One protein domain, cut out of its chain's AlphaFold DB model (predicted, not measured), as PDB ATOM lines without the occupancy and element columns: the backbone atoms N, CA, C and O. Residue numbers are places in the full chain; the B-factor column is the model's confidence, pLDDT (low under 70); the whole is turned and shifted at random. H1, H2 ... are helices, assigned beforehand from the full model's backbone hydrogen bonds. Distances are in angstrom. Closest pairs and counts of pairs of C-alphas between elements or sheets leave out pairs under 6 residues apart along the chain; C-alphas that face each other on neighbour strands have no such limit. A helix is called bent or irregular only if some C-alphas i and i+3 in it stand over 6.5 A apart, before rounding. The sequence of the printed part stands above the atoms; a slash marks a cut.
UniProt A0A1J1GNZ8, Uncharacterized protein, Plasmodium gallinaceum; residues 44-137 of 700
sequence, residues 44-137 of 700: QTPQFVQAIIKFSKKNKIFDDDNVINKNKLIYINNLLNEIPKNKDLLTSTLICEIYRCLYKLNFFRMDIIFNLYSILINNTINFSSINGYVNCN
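This is residues 44 to 137 of the 700 residues of an uncharacterized protein of Plasmodium gallinaceum (UniProt A0A1J1GNZ8). The model is an elongated bundle with four sides: H1, H4 and H5 make three of them, with H4 between the other two, and H2 followed by the short H3 runs along the fourth. Residues 64 to 71, of which 70 and 71 belong to H2, stick out at one end, and at the other end the tail of residues 125 to 137, with no named element, runs outward and folds back. The printed part has 94 residues with five named helices, in the order H1, H2, H3, H4, H5, and no named strand; its class is all helix. It is only just compact, close to loose, with a radius of gyration of the C-alphas of 14.4 A, and it spans 49 by 23 by 21 A.

H1, residues 47 to 58, and H2, residues 70 to 80, form a helical hairpin, opposite ways at a steep tilt of 40 degrees; their closest C-alphas, of Phe 48 and Leu 79, are 5.6 A apart. H3, residues 84 to 89, follows H2, and H1 and H3 are apart. H1 touches H4, residues 92 to 105, with the closest C-alphas, of Ser 56 and Cys 101, at 5.6 A; they run the same way at a shallow tilt of 33 degrees, only just short of steep. H4 and H5, residues 110 to 124, form a second helical hairpin, opposite ways at a shallow tilt of 19 degrees, with the closest C-alphas, of Ser 92 and Thr 124, at 5.9 A. H3 and H5 only just touch, with 3 pairs of C-alphas within 8 A, the closest those of Lys 87 and Ile 119 at 6.4 A. H2 and H5 are close but not clearly touching, their closest C-alphas, of Leu 80 and Ile 112, being 7.1 A apart. H1 and H5 are apart, and H2 and H4 are apart. In H1, H2, H4 and H5 every O i to N i+4 pair is within hydrogen-bond range; in H3 0 of 2 are, and 1 of 3 O i to N i+3 pairs.

H1 begins at C-alpha 47 (26.738, -12.078, -21.040) and is 16.4 A long; H2 is 15.5 A long. H3, 10.1 A long, is irregular: C-alphas 85 and 88 are 8.4 A apart. H4 begins at C-alpha 92 (12.528, -6.214, -14.808) and is 20.0 A long. H5, also 20.0 A long, ends at C-alpha 124 (7.755, -9.656, -14.574).

The two C-alphas farthest apart are those of Asp 65 and Ser 129, 49.4 A. Without residues 64 to 71, which stand free, the body spans 43 by 23 by 23 A. The link from H1 to H2 is long, with 11 residues; the other three links are tight. The printed part has no cut. The mean pLDDT of the printed part is 74.2, and it is under 70 at residue 44, residues 59 to 69 and residues 123 to 136.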
ATOM      1  N   GLN A  44      24.212 -13.855 -11.677       64.25
ATOM      2  CA  GLN A  44      25.086 -13.441 -12.789       64.25
ATOM      3  C   GLN A  44      24.261 -12.808 -13.916       64.25
ATOM      4  O   GLN A  44      23.415 -13.465 -14.514       64.25
ATOM      5  N   THR A  45      24.511 -11.531 -14.224       73.25
ATOM      6  CA  THR A  45      23.831 -10.839 -15.330       73.25
ATOM      7  C   THR A  45      24.250 -11.448 -16.679       73.25
ATOM      8  O   THR A  45      25.459 -11.631 -16.888       73.25
ATOM      9  N   PRO A  46      23.312 -11.767 -17.600       83.69
ATOM     10  CA  PRO A  46      23.633 -12.490 -18.832       83.69
ATOM     11  C   PRO A  46      24.708 -11.803 -19.682       83.69
ATOM     12  O   PRO A  46      24.774 -10.572 -19.754       83.69
ATOM     13  N   GLN A  47      25.555 -12.598 -20.342       83.62
ATOM     14  CA  GLN A  47      26.738 -12.078 -21.040       83.62
ATOM     15  C   GLN A  47      26.376 -11.087 -22.158       83.62
ATOM     16  O   GLN A  47      27.033 -10.050 -22.270       83.62
ATOM     17  N   PHE A  48      25.295 -11.337 -22.906       84.19
ATOM     18  CA  PHE A  48      24.805 -10.414 -23.935       84.19
ATOM     19  C   PHE A  48      24.334  -9.075 -23.342       84.19
ATOM     20  O   PHE A  48      24.702  -8.019 -23.853       84.19
ATOM     21  N   VAL A  49      23.641  -9.077 -22.196       83.00
ATOM     22  CA  VAL A  49      23.238  -7.836 -21.501       83.00
ATOM     23  C   VAL A  49      24.463  -7.070 -20.996       83.00
ATOM     24  O   VAL A  49      24.549  -5.853 -21.162       83.00
ATOM     25  N   GLN A  50      25.475  -7.765 -20.460       85.06
ATOM     26  CA  GLN A  50      26.750  -7.123 -20.131       85.06
ATOM     27  C   GLN A  50      27.436  -6.522 -21.366       85.06
ATOM     28  O   GLN A  50      28.054  -5.462 -21.254       85.06
ATOM     29  N   ALA A  51      27.364  -7.184 -22.523       83.62
ATOM     30  CA  ALA A  51      27.936  -6.697 -23.774       83.62
ATOM     31  C   ALA A  51      27.188  -5.459 -24.300       83.62
ATOM     32  O   ALA A  51      27.840  -4.471 -24.627       83.62
ATOM     33  N   ILE A  52      25.849  -5.446 -24.256       85.06
ATOM     34  CA  ILE A  52      25.002  -4.279 -24.570       85.06
ATOM     35  C   ILE A  52      25.369  -3.090 -23.665       85.06
ATOM     36  O   ILE A  52      25.649  -1.996 -24.158       85.06
ATOM     37  N   ILE A  53      25.475  -3.306 -22.347       84.06
ATOM     38  CA  ILE A  53      25.870  -2.261 -21.385       84.06
ATOM     39  C   ILE A  53      27.300  -1.759 -21.654       84.06
ATOM     40  O   ILE A  53      27.561  -0.557 -21.575       84.06
ATOM     41  N   LYS A  54      28.247  -2.647 -21.991       85.50
ATOM     42  CA  LYS A  54      29.625  -2.269 -22.372       85.50
ATOM     43  C   LYS A  54      29.648  -1.483 -23.690       85.50
ATOM     44  O   LYS A  54      30.392  -0.510 -23.791       85.50
ATOM     45  N   PHE A  55      28.817  -1.847 -24.666       83.44
ATOM     46  CA  PHE A  55      28.698  -1.167 -25.957       83.44
ATOM     47  C   PHE A  55      28.086   0.235 -25.815       83.44
ATOM     48  O   PHE A  55      28.665   1.189 -26.328       83.44
ATOM     49  N   SER A  56      26.993   0.381 -25.054       81.69
ATOM     50  CA  SER A  56      26.333   1.668 -24.754       81.69
ATOM     51  C   SER A  56      27.190   2.600 -23.876       81.69
ATOM     52  O   SER A  56      27.038   3.818 -23.904       81.69
ATOM     53  N   LYS A  57      28.145   2.055 -23.107       80.75
ATOM     54  CA  LYS A  57      29.163   2.862 -22.405       80.75
ATOM     55  C   LYS A  57      30.300   3.334 -23.319       80.75
ATOM     56  O   LYS A  57      30.880   4.380 -23.039       80.75
ATOM     57  N   LYS A  58      30.633   2.577 -24.373       78.75
ATOM     58  CA  LYS A  58      31.703   2.905 -25.338       78.75
ATOM     59  C   LYS A  58      31.239   3.827 -26.467       78.75
ATOM     60  O   LYS A  58      31.992   4.709 -26.861       78.75
ATOM     61  N   ASN A  59      30.028   3.630 -26.979       68.69
ATOM     62  CA  ASN A  59      29.417   4.471 -28.005       68.69
ATOM     63  C   ASN A  59      28.288   5.262 -27.329       68.69
ATOM     64  O   ASN A  59      27.331   4.660 -26.847       68.69
ATOM     65  N   LYS A  60      28.417   6.590 -27.256       58.62
ATOM     66  CA  LYS A  60      27.356   7.496 -26.787       58.62
ATOM     67  C   LYS A  60      26.653   8.068 -28.013       58.62
ATOM     68  O   LYS A  60      27.386   8.554 -28.859       58.62
ATOM     69  N   ILE A  61      25.314   8.035 -28.030       56.66
ATOM     70  CA  ILE A  61      24.390   8.684 -28.985       56.66
ATOM     71  C   ILE A  61      24.777   8.545 -30.469       56.66
ATOM     72  O   ILE A  61      25.773   9.092 -30.931       56.66
ATOM     73  N   PHE A  62      23.936   7.873 -31.253       56.06
ATOM     74  CA  PHE A  62      23.992   7.999 -32.707       56.06
ATOM     75  C   PHE A  62      23.411   9.371 -33.119       56.06
ATOM     76  O   PHE A  62      22.225   9.474 -33.409       56.06
ATOM     77  N   ASP A  63      24.247  10.419 -33.053       42.97
ATOM     78  CA  ASP A  63      24.015  11.732 -33.688       42.97
ATOM     79  C   ASP A  63      24.217  11.583 -35.215       42.97
ATOM     80  O   ASP A  63      25.163  10.907 -35.631       42.97
ATOM     81  N   ASP A  64      23.380  12.231 -36.034       41.44
ATOM     82  CA  ASP A  64      23.265  11.987 -37.489       41.44
ATOM     83  C   ASP A  64      24.573  12.169 -38.291       41.44
ATOM     84  O   ASP A  64      24.815  11.442 -39.254       41.44
ATOM     85  N   ASP A  65      25.464  13.069 -37.858       40.06
ATOM     86  CA  ASP A  65      26.765  13.321 -38.504       40.06
ATOM     87  C   ASP A  65      27.776  12.158 -38.344       40.06
ATOM     88  O   ASP A  65      28.798  12.100 -39.032       40.06
ATOM     89  N   ASN A  66      27.541  11.220 -37.416       45.53
ATOM     90  CA  ASN A  66      28.474  10.129 -37.122       45.53
ATOM     91  C   ASN A  66      28.161   8.874 -37.945       45.53
ATOM     92  O   ASN A  66      27.485   7.963 -37.459       45.53
ATOM     93  N   VAL A  67      28.735   8.778 -39.151       47.16
ATOM     94  CA  VAL A  67      28.626   7.606 -40.046       47.16
ATOM     95  C   VAL A  67      28.875   6.297 -39.279       47.16
ATOM     96  O   VAL A  67      30.003   5.942 -38.919       47.16
ATOM     97  N   ILE A  68      27.793   5.561 -39.007       56.03
ATOM     98  CA  ILE A  68      27.835   4.375 -38.151       56.03
ATOM     99  C   ILE A  68      28.553   3.254 -38.900       56.03
ATOM    100  O   ILE A  68      28.029   2.691 -39.858       56.03
ATOM    101  N   ASN A  69      29.742   2.874 -38.425       68.19
ATOM    102  CA  ASN A  69      30.456   1.713 -38.952       68.19
ATOM    103  C   ASN A  69      29.534   0.474 -38.929       68.19
ATOM    104  O   ASN A  69      29.130   0.012 -37.857       68.19
ATOM    105  N   LYS A  70      29.241  -0.069 -40.118       71.69
ATOM    106  CA  LYS A  70      28.313  -1.185 -40.370       71.69
ATOM    107  C   LYS A  70      28.542  -2.380 -39.435       71.69
ATOM    108  O   LYS A  70      27.582  -2.974 -38.948       71.69
ATOM    109  N   ASN A  71      29.795  -2.667 -39.080       71.81
ATOM    110  CA  ASN A  71      30.156  -3.778 -38.197       71.81
ATOM    111  C   ASN A  71      29.730  -3.533 -36.736       71.81
ATOM    112  O   ASN A  71      29.366  -4.479 -36.041       71.81
ATOM    113  N   LYS A  72      29.699  -2.273 -36.267       78.31
ATOM    114  CA  LYS A  72      29.141  -1.923 -34.944       78.31
ATOM    115  C   LYS A  72      27.629  -2.161 -34.893       78.31
ATOM    116  O   LYS A  72      27.128  -2.633 -33.874       78.31
ATOM    117  N   LEU A  73      26.922  -1.838 -35.979       75.69
ATOM    118  CA  LEU A  73      25.470  -1.995 -36.087       75.69
ATOM    119  C   LEU A  73      25.071  -3.477 -36.189       75.69
ATOM    120  O   LEU A  73      24.170  -3.918 -35.481       75.69
ATOM    121  N   ILE A  74      25.812  -4.275 -36.968       79.88
ATOM    122  CA  ILE A  74      25.682  -5.743 -36.988       79.88
ATOM    123  C   ILE A  74      25.946  -6.333 -35.592       79.88
ATOM    124  O   ILE A  74      25.155  -7.139 -35.108       79.88
ATOM    125  N   TYR A  75      27.010  -5.899 -34.905       82.94
ATOM    126  CA  TYR A  75      27.355  -6.409 -33.575       82.94
ATOM    127  C   TYR A  75      26.249  -6.170 -32.533       82.94
ATOM    128  O   TYR A  75      25.879  -7.105 -31.822       82.94
ATOM    129  N   ILE A  76      25.683  -4.957 -32.449       82.81
ATOM    130  CA  ILE A  76      24.581  -4.706 -31.507       82.81
ATOM    131  C   ILE A  76      23.289  -5.428 -31.925       82.81
ATOM    132  O   ILE A  76      22.596  -5.958 -31.059       82.81
ATOM    133  N   ASN A  77      22.996  -5.536 -33.227       83.25
ATOM    134  CA  ASN A  77      21.852  -6.311 -33.713       83.25
ATOM    135  C   ASN A  77      21.944  -7.783 -33.294       83.25
ATOM    136  O   ASN A  77      20.956  -8.328 -32.810       83.25
ATOM    137  N   ASN A  78      23.120  -8.404 -33.403       84.88
ATOM    138  CA  ASN A  78      23.327  -9.788 -32.975       84.88
ATOM    139  C   ASN A  78      23.066  -9.964 -31.469       84.88
ATOM    140  O   ASN A  78      22.321 -10.864 -31.091       84.88
ATOM    141  N   LEU A  79      23.586  -9.062 -30.625       86.38
ATOM    142  CA  LEU A  79      23.354  -9.088 -29.172       86.38
ATOM    143  C   LEU A  79      21.884  -8.880 -28.784       86.38
ATOM    144  O   LEU A  79      21.418  -9.446 -27.798       86.38
ATOM    145  N   LEU A  80      21.145  -8.047 -29.520       85.75
ATOM    146  CA  LEU A  80      19.725  -7.806 -29.251       85.75
ATOM    147  C   LEU A  80      18.845  -8.953 -29.780       85.75
ATOM    148  O   LEU A  80      17.844  -9.291 -29.153       85.75
ATOM    149  N   ASN A  81      19.263  -9.633 -30.851       86.88
ATOM    150  CA  ASN A  81      18.614 -10.847 -31.353       86.88
ATOM    151  C   ASN A  81      18.784 -12.067 -30.403       86.88
ATOM    152  O   ASN A  81      18.156 -13.106 -30.618       86.88
ATOM    153  N   GLU A  82      19.584 -11.965 -29.332       85.31
ATOM    154  CA  GLU A  82      19.629 -12.952 -28.238       85.31
ATOM    155  C   GLU A  82      18.501 -12.778 -27.201       85.31
ATOM    156  O   GLU A  82      18.238 -13.714 -26.441       85.31
ATOM    157  N   ILE A  83      17.799 -11.634 -27.175       85.62
ATOM    158  CA  ILE A  83      16.727 -11.341 -26.201       85.62
ATOM    159  C   ILE A  83      15.618 -12.414 -26.202       85.62
ATOM    160  O   ILE A  83      15.339 -12.945 -25.125       85.62
ATOM    161  N   PRO A  84      15.026 -12.820 -27.349       83.00
ATOM    162  CA  PRO A  84      13.955 -13.823 -27.353       83.00
ATOM    163  C   PRO A  84      14.428 -15.208 -26.892       83.00
ATOM    164  O   PRO A  84      13.664 -15.948 -26.279       83.00
ATOM    165  N   LYS A  85      15.700 -15.549 -27.145       84.31
ATOM    166  CA  LYS A  85      16.308 -16.839 -26.771       84.31
ATOM    167  C   LYS A  85      16.582 -16.962 -25.270       84.31
ATOM    168  O   LYS A  85      16.722 -18.067 -24.765       84.31
ATOM    169  N   ASN A  86      16.670 -15.829 -24.570       81.38
ATOM    170  CA  ASN A  86      17.015 -15.732 -23.151       81.38
ATOM    171  C   ASN A  86      15.887 -15.091 -22.316       81.38
ATOM    172  O   ASN A  86      16.148 -14.576 -21.228       81.38
ATOM    173  N   LYS A  87      14.642 -15.097 -22.818       79.12
ATOM    174  CA  LYS A  87      13.481 -14.414 -22.215       79.12
ATOM    175  C   LYS A  87      13.267 -14.716 -20.724       79.12
ATOM    176  O   LYS A  87      12.901 -13.825 -19.964       79.12
ATOM    177  N   ASP A  88      13.558 -15.940 -20.291       76.38
ATOM    178  CA  ASP A  88      13.314 -16.407 -18.921       76.38
ATOM    179  C   ASP A  88      14.462 -16.033 -17.954       76.38
ATOM    180  O   ASP A  88      14.347 -16.199 -16.743       76.38
ATOM    181  N   LEU A  89      15.561 -15.469 -18.478       79.06
ATOM    182  CA  LEU A  89      16.680 -14.897 -17.713       79.06
ATOM    183  C   LEU A  89      16.582 -13.366 -17.565       79.06
ATOM    184  O   LEU A  89      17.460 -12.747 -16.957       79.06
ATOM    185  N   LEU A  90      15.558 -12.733 -18.149       78.62
ATOM    186  CA  LEU A  90      15.398 -11.280 -18.184       78.62
ATOM    187  C   LEU A  90      14.444 -10.786 -17.094       78.62
ATOM    188  O   LEU A  90      13.231 -10.713 -17.273       78.62
ATOM    189  N   THR A  91      15.019 -10.374 -15.967       78.38
ATOM    190  CA  THR A  91      14.307  -9.611 -14.938       78.38
ATOM    191  C   THR A  91      13.932  -8.210 -15.433       78.38
ATOM    192  O   THR A  91      14.634  -7.607 -16.245       78.38
ATOM    193  N   SER A  92      12.875  -7.650 -14.848       76.25
ATOM    194  CA  SER A  92      12.528  -6.214 -14.808       76.25
ATOM    195  C   SER A  92      13.740  -5.267 -14.822       76.25
ATOM    196  O   SER A  92      13.855  -4.406 -15.693       76.25
ATOM    197  N   THR A  93      14.681  -5.473 -13.898       81.94
ATOM    198  CA  THR A  93      15.922  -4.697 -13.752       81.94
ATOM    199  C   THR A  93      16.810  -4.759 -14.999       81.94
ATOM    200  O   THR A  93      17.350  -3.737 -15.431       81.94
ATOM    201  N   LEU A  94      16.943  -5.938 -15.618       85.31
ATOM    202  CA  LEU A  94      17.700  -6.127 -16.857       85.31
ATOM    203  C   LEU A  94      16.962  -5.516 -18.055       85.31
ATOM    204  O   LEU A  94      17.596  -4.842 -18.862       85.31
ATOM    205  N   ILE A  95      15.638  -5.669 -18.139       85.56
ATOM    206  CA  ILE A  95      14.797  -5.049 -19.175       85.56
ATOM    207  C   ILE A  95      14.902  -3.516 -19.105       85.56
ATOM    208  O   ILE A  95      15.116  -2.862 -20.128       85.56
ATOM    209  N   CYS A  96      14.853  -2.935 -17.902       86.06
ATOM    210  CA  CYS A  96      15.018  -1.498 -17.677       86.06
ATOM    211  C   CYS A  96      16.409  -0.997 -18.117       86.06
ATOM    212  O   CYS A  96      16.502   0.032 -18.789       86.06
ATOM    213  N   GLU A  97      17.493  -1.725 -17.814       85.62
ATOM    214  CA  GLU A  97      18.840  -1.371 -18.297       85.62
ATOM    215  C   GLU A  97      19.023  -1.591 -19.810       85.62
ATOM    216  O   GLU A  97      19.742  -0.810 -20.438       85.62
ATOM    217  N   ILE A  98      18.358  -2.573 -20.435       88.69
ATOM    218  CA  ILE A  98      18.361  -2.733 -21.900       88.69
ATOM    219  C   ILE A  98      17.657  -1.536 -22.553       88.69
ATOM    220  O   ILE A  98      18.273  -0.867 -23.385       88.69
ATOM    221  N   TYR A  99      16.437  -1.180 -22.130       90.12
ATOM    222  CA  TYR A  99      15.752   0.023 -22.624       90.12
ATOM    223  C   TYR A  99      16.575   1.298 -22.387       90.12
ATOM    224  O   TYR A  99      16.680   2.139 -23.277       90.12
ATOM    225  N   ARG A 100      17.243   1.417 -21.232       87.06
ATOM    226  CA  ARG A 100      18.172   2.519 -20.935       87.06
ATOM    227  C   ARG A 100      19.365   2.565 -21.896       87.06
ATOM    228  O   ARG A 100      19.848   3.656 -22.199       87.06
ATOM    229  N   CYS A 101      19.870   1.418 -22.349       86.44
ATOM    230  CA  CYS A 101      20.945   1.346 -23.339       86.44
ATOM    231  C   CYS A 101      20.456   1.736 -24.740       86.44
ATOM    232  O   CYS A 101      21.142   2.506 -25.408       86.44
ATOM    233  N   LEU A 102      19.267   1.273 -25.146       86.62
ATOM    234  CA  LEU A 102      18.611   1.664 -26.401       86.62
ATOM    235  C   LEU A 102      18.368   3.186 -26.442       86.62
ATOM    236  O   LEU A 102      18.818   3.855 -27.369       86.62
ATOM    237  N   TYR A 103      17.785   3.746 -25.374       84.44
ATOM    238  CA  TYR A 103      17.569   5.186 -25.183       84.44
ATOM    239  C   TYR A 103      18.869   6.003 -25.312       84.44
ATOM    240  O   TYR A 103      18.930   6.952 -26.086       84.44
ATOM    241  N   LYS A 104      19.950   5.607 -24.620       81.50
ATOM    242  CA  LYS A 104      21.267   6.291 -24.676       81.50
ATOM    243  C   LYS A 104      21.958   6.250 -26.040       81.50
ATOM    244  O   LYS A 104      22.875   7.035 -26.277       81.50
ATOM    245  N   LEU A 105      21.597   5.284 -26.877       79.56
ATOM    246  CA  LEU A 105      22.107   5.161 -28.238       79.56
ATOM    247  C   LEU A 105      21.212   5.889 -29.250       79.56
ATOM    248  O   LEU A 105      21.637   6.057 -30.383       79.56
ATOM    249  N   ASN A 106      20.005   6.314 -28.851       74.44
ATOM    250  CA  ASN A 106      18.905   6.681 -29.747       74.44
ATOM    251  C   ASN A 106      18.513   5.538 -30.716       74.44
ATOM    252  O   ASN A 106      18.046   5.770 -31.825       74.44
ATOM    253  N   PHE A 107      18.738   4.281 -30.309       81.31
ATOM    254  CA  PHE A 107      18.599   3.114 -31.180       81.31
ATOM    255  C   PHE A 107      17.156   2.596 -31.192       81.31
ATOM    256  O   PHE A 107      16.671   2.049 -30.198       81.31
ATOM    257  N   PHE A 108      16.489   2.758 -32.332       81.81
ATOM    258  CA  PHE A 108      15.083   2.423 -32.534       81.81
ATOM    259  C   PHE A 108      14.931   1.130 -33.353       81.81
ATOM    260  O   PHE A 108      15.311   1.079 -34.519       81.81
ATOM    261  N   ARG A 109      14.362   0.081 -32.742       84.75
ATOM    262  CA  ARG A 109      13.921  -1.153 -33.419       84.75
ATOM    263  C   ARG A 109      12.661  -1.686 -32.740       84.75
ATOM    264  O   ARG A 109      12.704  -2.107 -31.580       84.75
ATOM    265  N   MET A 110      11.533  -1.632 -33.447       85.06
ATOM    266  CA  MET A 110      10.211  -1.928 -32.879       85.06
ATOM    267  C   MET A 110      10.025  -3.386 -32.475       85.06
ATOM    268  O   MET A 110       9.363  -3.654 -31.476       85.06
ATOM    269  N   ASP A 111      10.638  -4.318 -33.198       84.81
ATOM    270  CA  ASP A 111      10.602  -5.742 -32.883       84.81
ATOM    271  C   ASP A 111      11.255  -6.034 -31.520       84.81
ATOM    272  O   ASP A 111      10.694  -6.745 -30.687       84.81
ATOM    273  N   ILE A 112      12.400  -5.409 -31.233       87.12
ATOM    274  CA  ILE A 112      13.089  -5.518 -29.939       87.12
ATOM    275  C   ILE A 112      12.295  -4.819 -28.833       87.12
ATOM    276  O   ILE A 112      12.151  -5.377 -27.745       87.12
ATOM    277  N   ILE A 113      11.753  -3.624 -29.098       89.00
ATOM    278  CA  ILE A 113      10.935  -2.880 -28.126       89.00
ATOM    279  C   ILE A 113       9.674  -3.677 -27.750       89.00
ATOM    280  O   ILE A 113       9.353  -3.762 -26.564       89.00
ATOM    281  N   PHE A 114       9.012  -4.303 -28.728       88.00
ATOM    282  CA  PHE A 114       7.838  -5.151 -28.524       88.00
ATOM    283  C   PHE A 114       8.184  -6.446 -27.781       88.00
ATOM    284  O   PHE A 114       7.483  -6.815 -26.841       88.00
ATOM    285  N   ASN A 115       9.289  -7.109 -28.138       87.69
ATOM    286  CA  ASN A 115       9.749  -8.310 -27.438       87.69
ATOM    287  C   ASN A 115      10.079  -8.022 -25.963       87.69
ATOM    288  O   ASN A 115       9.633  -8.757 -25.086       87.69
ATOM    289  N   LEU A 116      10.786  -6.926 -25.668       88.81
ATOM    290  CA  LEU A 116      11.068  -6.505 -24.289       88.81
ATOM    291  C   LEU A 116       9.789  -6.169 -23.509       88.81
ATOM    292  O   LEU A 116       9.692  -6.524 -22.337       88.81
ATOM    293  N   TYR A 117       8.795  -5.550 -24.154       88.06
ATOM    294  CA  TYR A 117       7.500  -5.245 -23.541       88.06
ATOM    295  C   TYR A 117       6.701  -6.520 -23.242       88.06
ATOM    296  O   TYR A 117       6.189  -6.689 -22.140       88.06
ATOM    297  N   SER A 118       6.646  -7.453 -24.196       86.19
ATOM    298  CA  SER A 118       5.987  -8.753 -24.031       86.19
ATOM    299  C   SER A 118       6.604  -9.558 -22.882       86.19
ATOM    300  O   SER A 118       5.881 -10.079 -22.036       86.19
ATOM    301  N   ILE A 119       7.939  -9.598 -22.784       83.00
ATOM    302  CA  ILE A 119       8.636 -10.255 -21.667       83.00
ATOM    303  C   ILE A 119       8.348  -9.525 -20.345       83.00
ATOM    304  O   ILE A 119       8.094 -10.179 -19.338       83.00
ATOM    305  N   LEU A 120       8.316  -8.186 -20.331       83.69
ATOM    306  CA  LEU A 120       7.985  -7.410 -19.130       83.69
ATOM    307  C   LEU A 120       6.586  -7.757 -18.593       83.69
ATOM    308  O   LEU A 120       6.457  -8.086 -17.413       83.69
ATOM    309  N   ILE A 121       5.564  -7.711 -19.455       80.88
ATOM    310  CA  ILE A 121       4.171  -8.003 -19.085       80.88
ATOM    311  C   ILE A 121       4.009  -9.462 -18.648       80.88
ATOM    312  O   ILE A 121       3.447  -9.708 -17.588       80.88
ATOM    313  N   ASN A 122       4.521 -10.420 -19.424       73.50
ATOM    314  CA  ASN A 122       4.253 -11.842 -19.185       73.50
ATOM    315  C   ASN A 122       5.116 -12.455 -18.068       73.50
ATOM    316  O   ASN A 122       4.630 -13.309 -17.332       73.50
ATOM    317  N   ASN A 123       6.378 -12.028 -17.919       65.56
ATOM    318  CA  ASN A 123       7.330 -12.662 -16.997       65.56
ATOM    319  C   ASN A 123       7.613 -11.839 -15.723       65.56
ATOM    320  O   ASN A 123       8.229 -12.373 -14.799       65.56
ATOM    321  N   THR A 124       7.251 -10.545 -15.652       58.97
ATOM    322  CA  THR A 124       7.755  -9.656 -14.574       58.97
ATOM    323  C   THR A 124       6.715  -8.799 -13.845       58.97
ATOM    324  O   THR A 124       7.055  -8.228 -12.806       58.97
ATOM    325  N   ILE A 125       5.472  -8.717 -14.337       60.22
ATOM    326  CA  ILE A 125       4.390  -7.962 -13.690       60.22
ATOM    327  C   ILE A 125       3.148  -8.848 -13.555       60.22
ATOM    328  O   ILE A 125       2.425  -9.077 -14.520       60.22
ATOM    329  N   ASN A 126       2.865  -9.304 -12.336       55.03
ATOM    330  CA  ASN A 126       1.585  -9.910 -11.996       55.03
ATOM    331  C   ASN A 126       0.640  -8.823 -11.445       55.03
ATOM    332  O   ASN A 126       1.010  -8.067 -10.553       55.03
ATOM    333  N   PHE A 127      -0.583  -8.742 -11.970       53.41
ATOM    334  CA  PHE A 127      -1.557  -7.701 -11.614       53.41
ATOM    335  C   PHE A 127      -2.627  -8.157 -10.595       53.41
ATOM    336  O   PHE A 127      -3.568  -7.405 -10.363       53.41
ATOM    337  N   SER A 128      -2.538  -9.369 -10.024       45.62
ATOM    338  CA  SER A 128      -3.646  -9.991  -9.265       45.62
ATOM    339  C   SER A 128      -3.555  -9.955  -7.733       45.62
ATOM    340  O   SER A 128      -4.536 -10.263  -7.063       45.62
ATOM    341  N   SER A 129      -2.404  -9.618  -7.146       44.88
ATOM    342  CA  SER A 129      -2.235  -9.508  -5.684       44.88
ATOM    343  C   SER A 129      -1.030  -8.630  -5.328       44.88
ATOM    344  O   SER A 129      -0.250  -8.269  -6.206       44.88
ATOM    345  N   ILE A 130      -0.851  -8.286  -4.046       43.94
ATOM    346  CA  ILE A 130       0.240  -7.393  -3.600       43.94
ATOM    347  C   ILE A 130       1.635  -8.010  -3.830       43.94
ATOM    348  O   ILE A 130       2.570  -7.285  -4.168       43.94
ATOM    349  N   ASN A 131       1.759  -9.344  -3.826       39.81
ATOM    350  CA  ASN A 131       2.908 -10.054  -4.411       39.81
ATOM    351  C   ASN A 131       2.788 -10.106  -5.951       39.81
ATOM    352  O   ASN A 131       2.823 -11.168  -6.573       39.81
ATOM    353  N   GLY A 132       2.604  -8.933  -6.559       34.78
ATOM    354  CA  GLY A 132       2.330  -8.742  -7.984       34.78
ATOM    355  C   GLY A 132       3.517  -8.140  -8.734       34.78
ATOM    356  O   GLY A 132       4.034  -8.715  -9.692       34.78
ATOM    357  N   TYR A 133       4.052  -7.037  -8.208       42.19
ATOM    358  CA  TYR A 133       5.285  -6.401  -8.683       42.19
ATOM    359  C   TYR A 133       6.560  -7.103  -8.167       42.19
ATOM    360  O   TYR A 133       7.571  -6.445  -7.938       42.19
ATOM    361  N   VAL A 134       6.532  -8.433  -7.983       44.59
ATOM    362  CA  VAL A 134       7.513  -9.234  -7.203       44.59
ATOM    363  C   VAL A 134       8.978  -8.895  -7.499       44.59
ATOM    364  O   VAL A 134       9.801  -8.894  -6.589       44.59
ATOM    365  N   ASN A 135       9.304  -8.583  -8.758       53.91
ATOM    366  CA  ASN A 135      10.654  -8.205  -9.177       53.91
ATOM    367  C   ASN A 135      10.775  -6.762  -9.714       53.91
ATOM    368  O   ASN A 135      11.892  -6.313  -9.963       53.91
ATOM    369  N   CYS A 136       9.681  -6.036  -9.969       62.59
ATOM    370  CA  CYS A 136       9.702  -4.789 -10.747       62.59
ATOM    371  C   CYS A 136       9.522  -3.552  -9.858       62.59
ATOM    372  O   CYS A 136       8.437  -3.295  -9.342       62.59
ATOM    373  N   ASN A 137      10.581  -2.754  -9.694       73.19
ATOM    374  CA  ASN A 137      10.522  -1.531  -8.893       73.19
ATOM    375  C   ASN A 137       9.619  -0.479  -9.567       73.19
ATOM    376  O   ASN A 137       9.749  -0.229 -10.764       73.19
TER     377      ASN A 137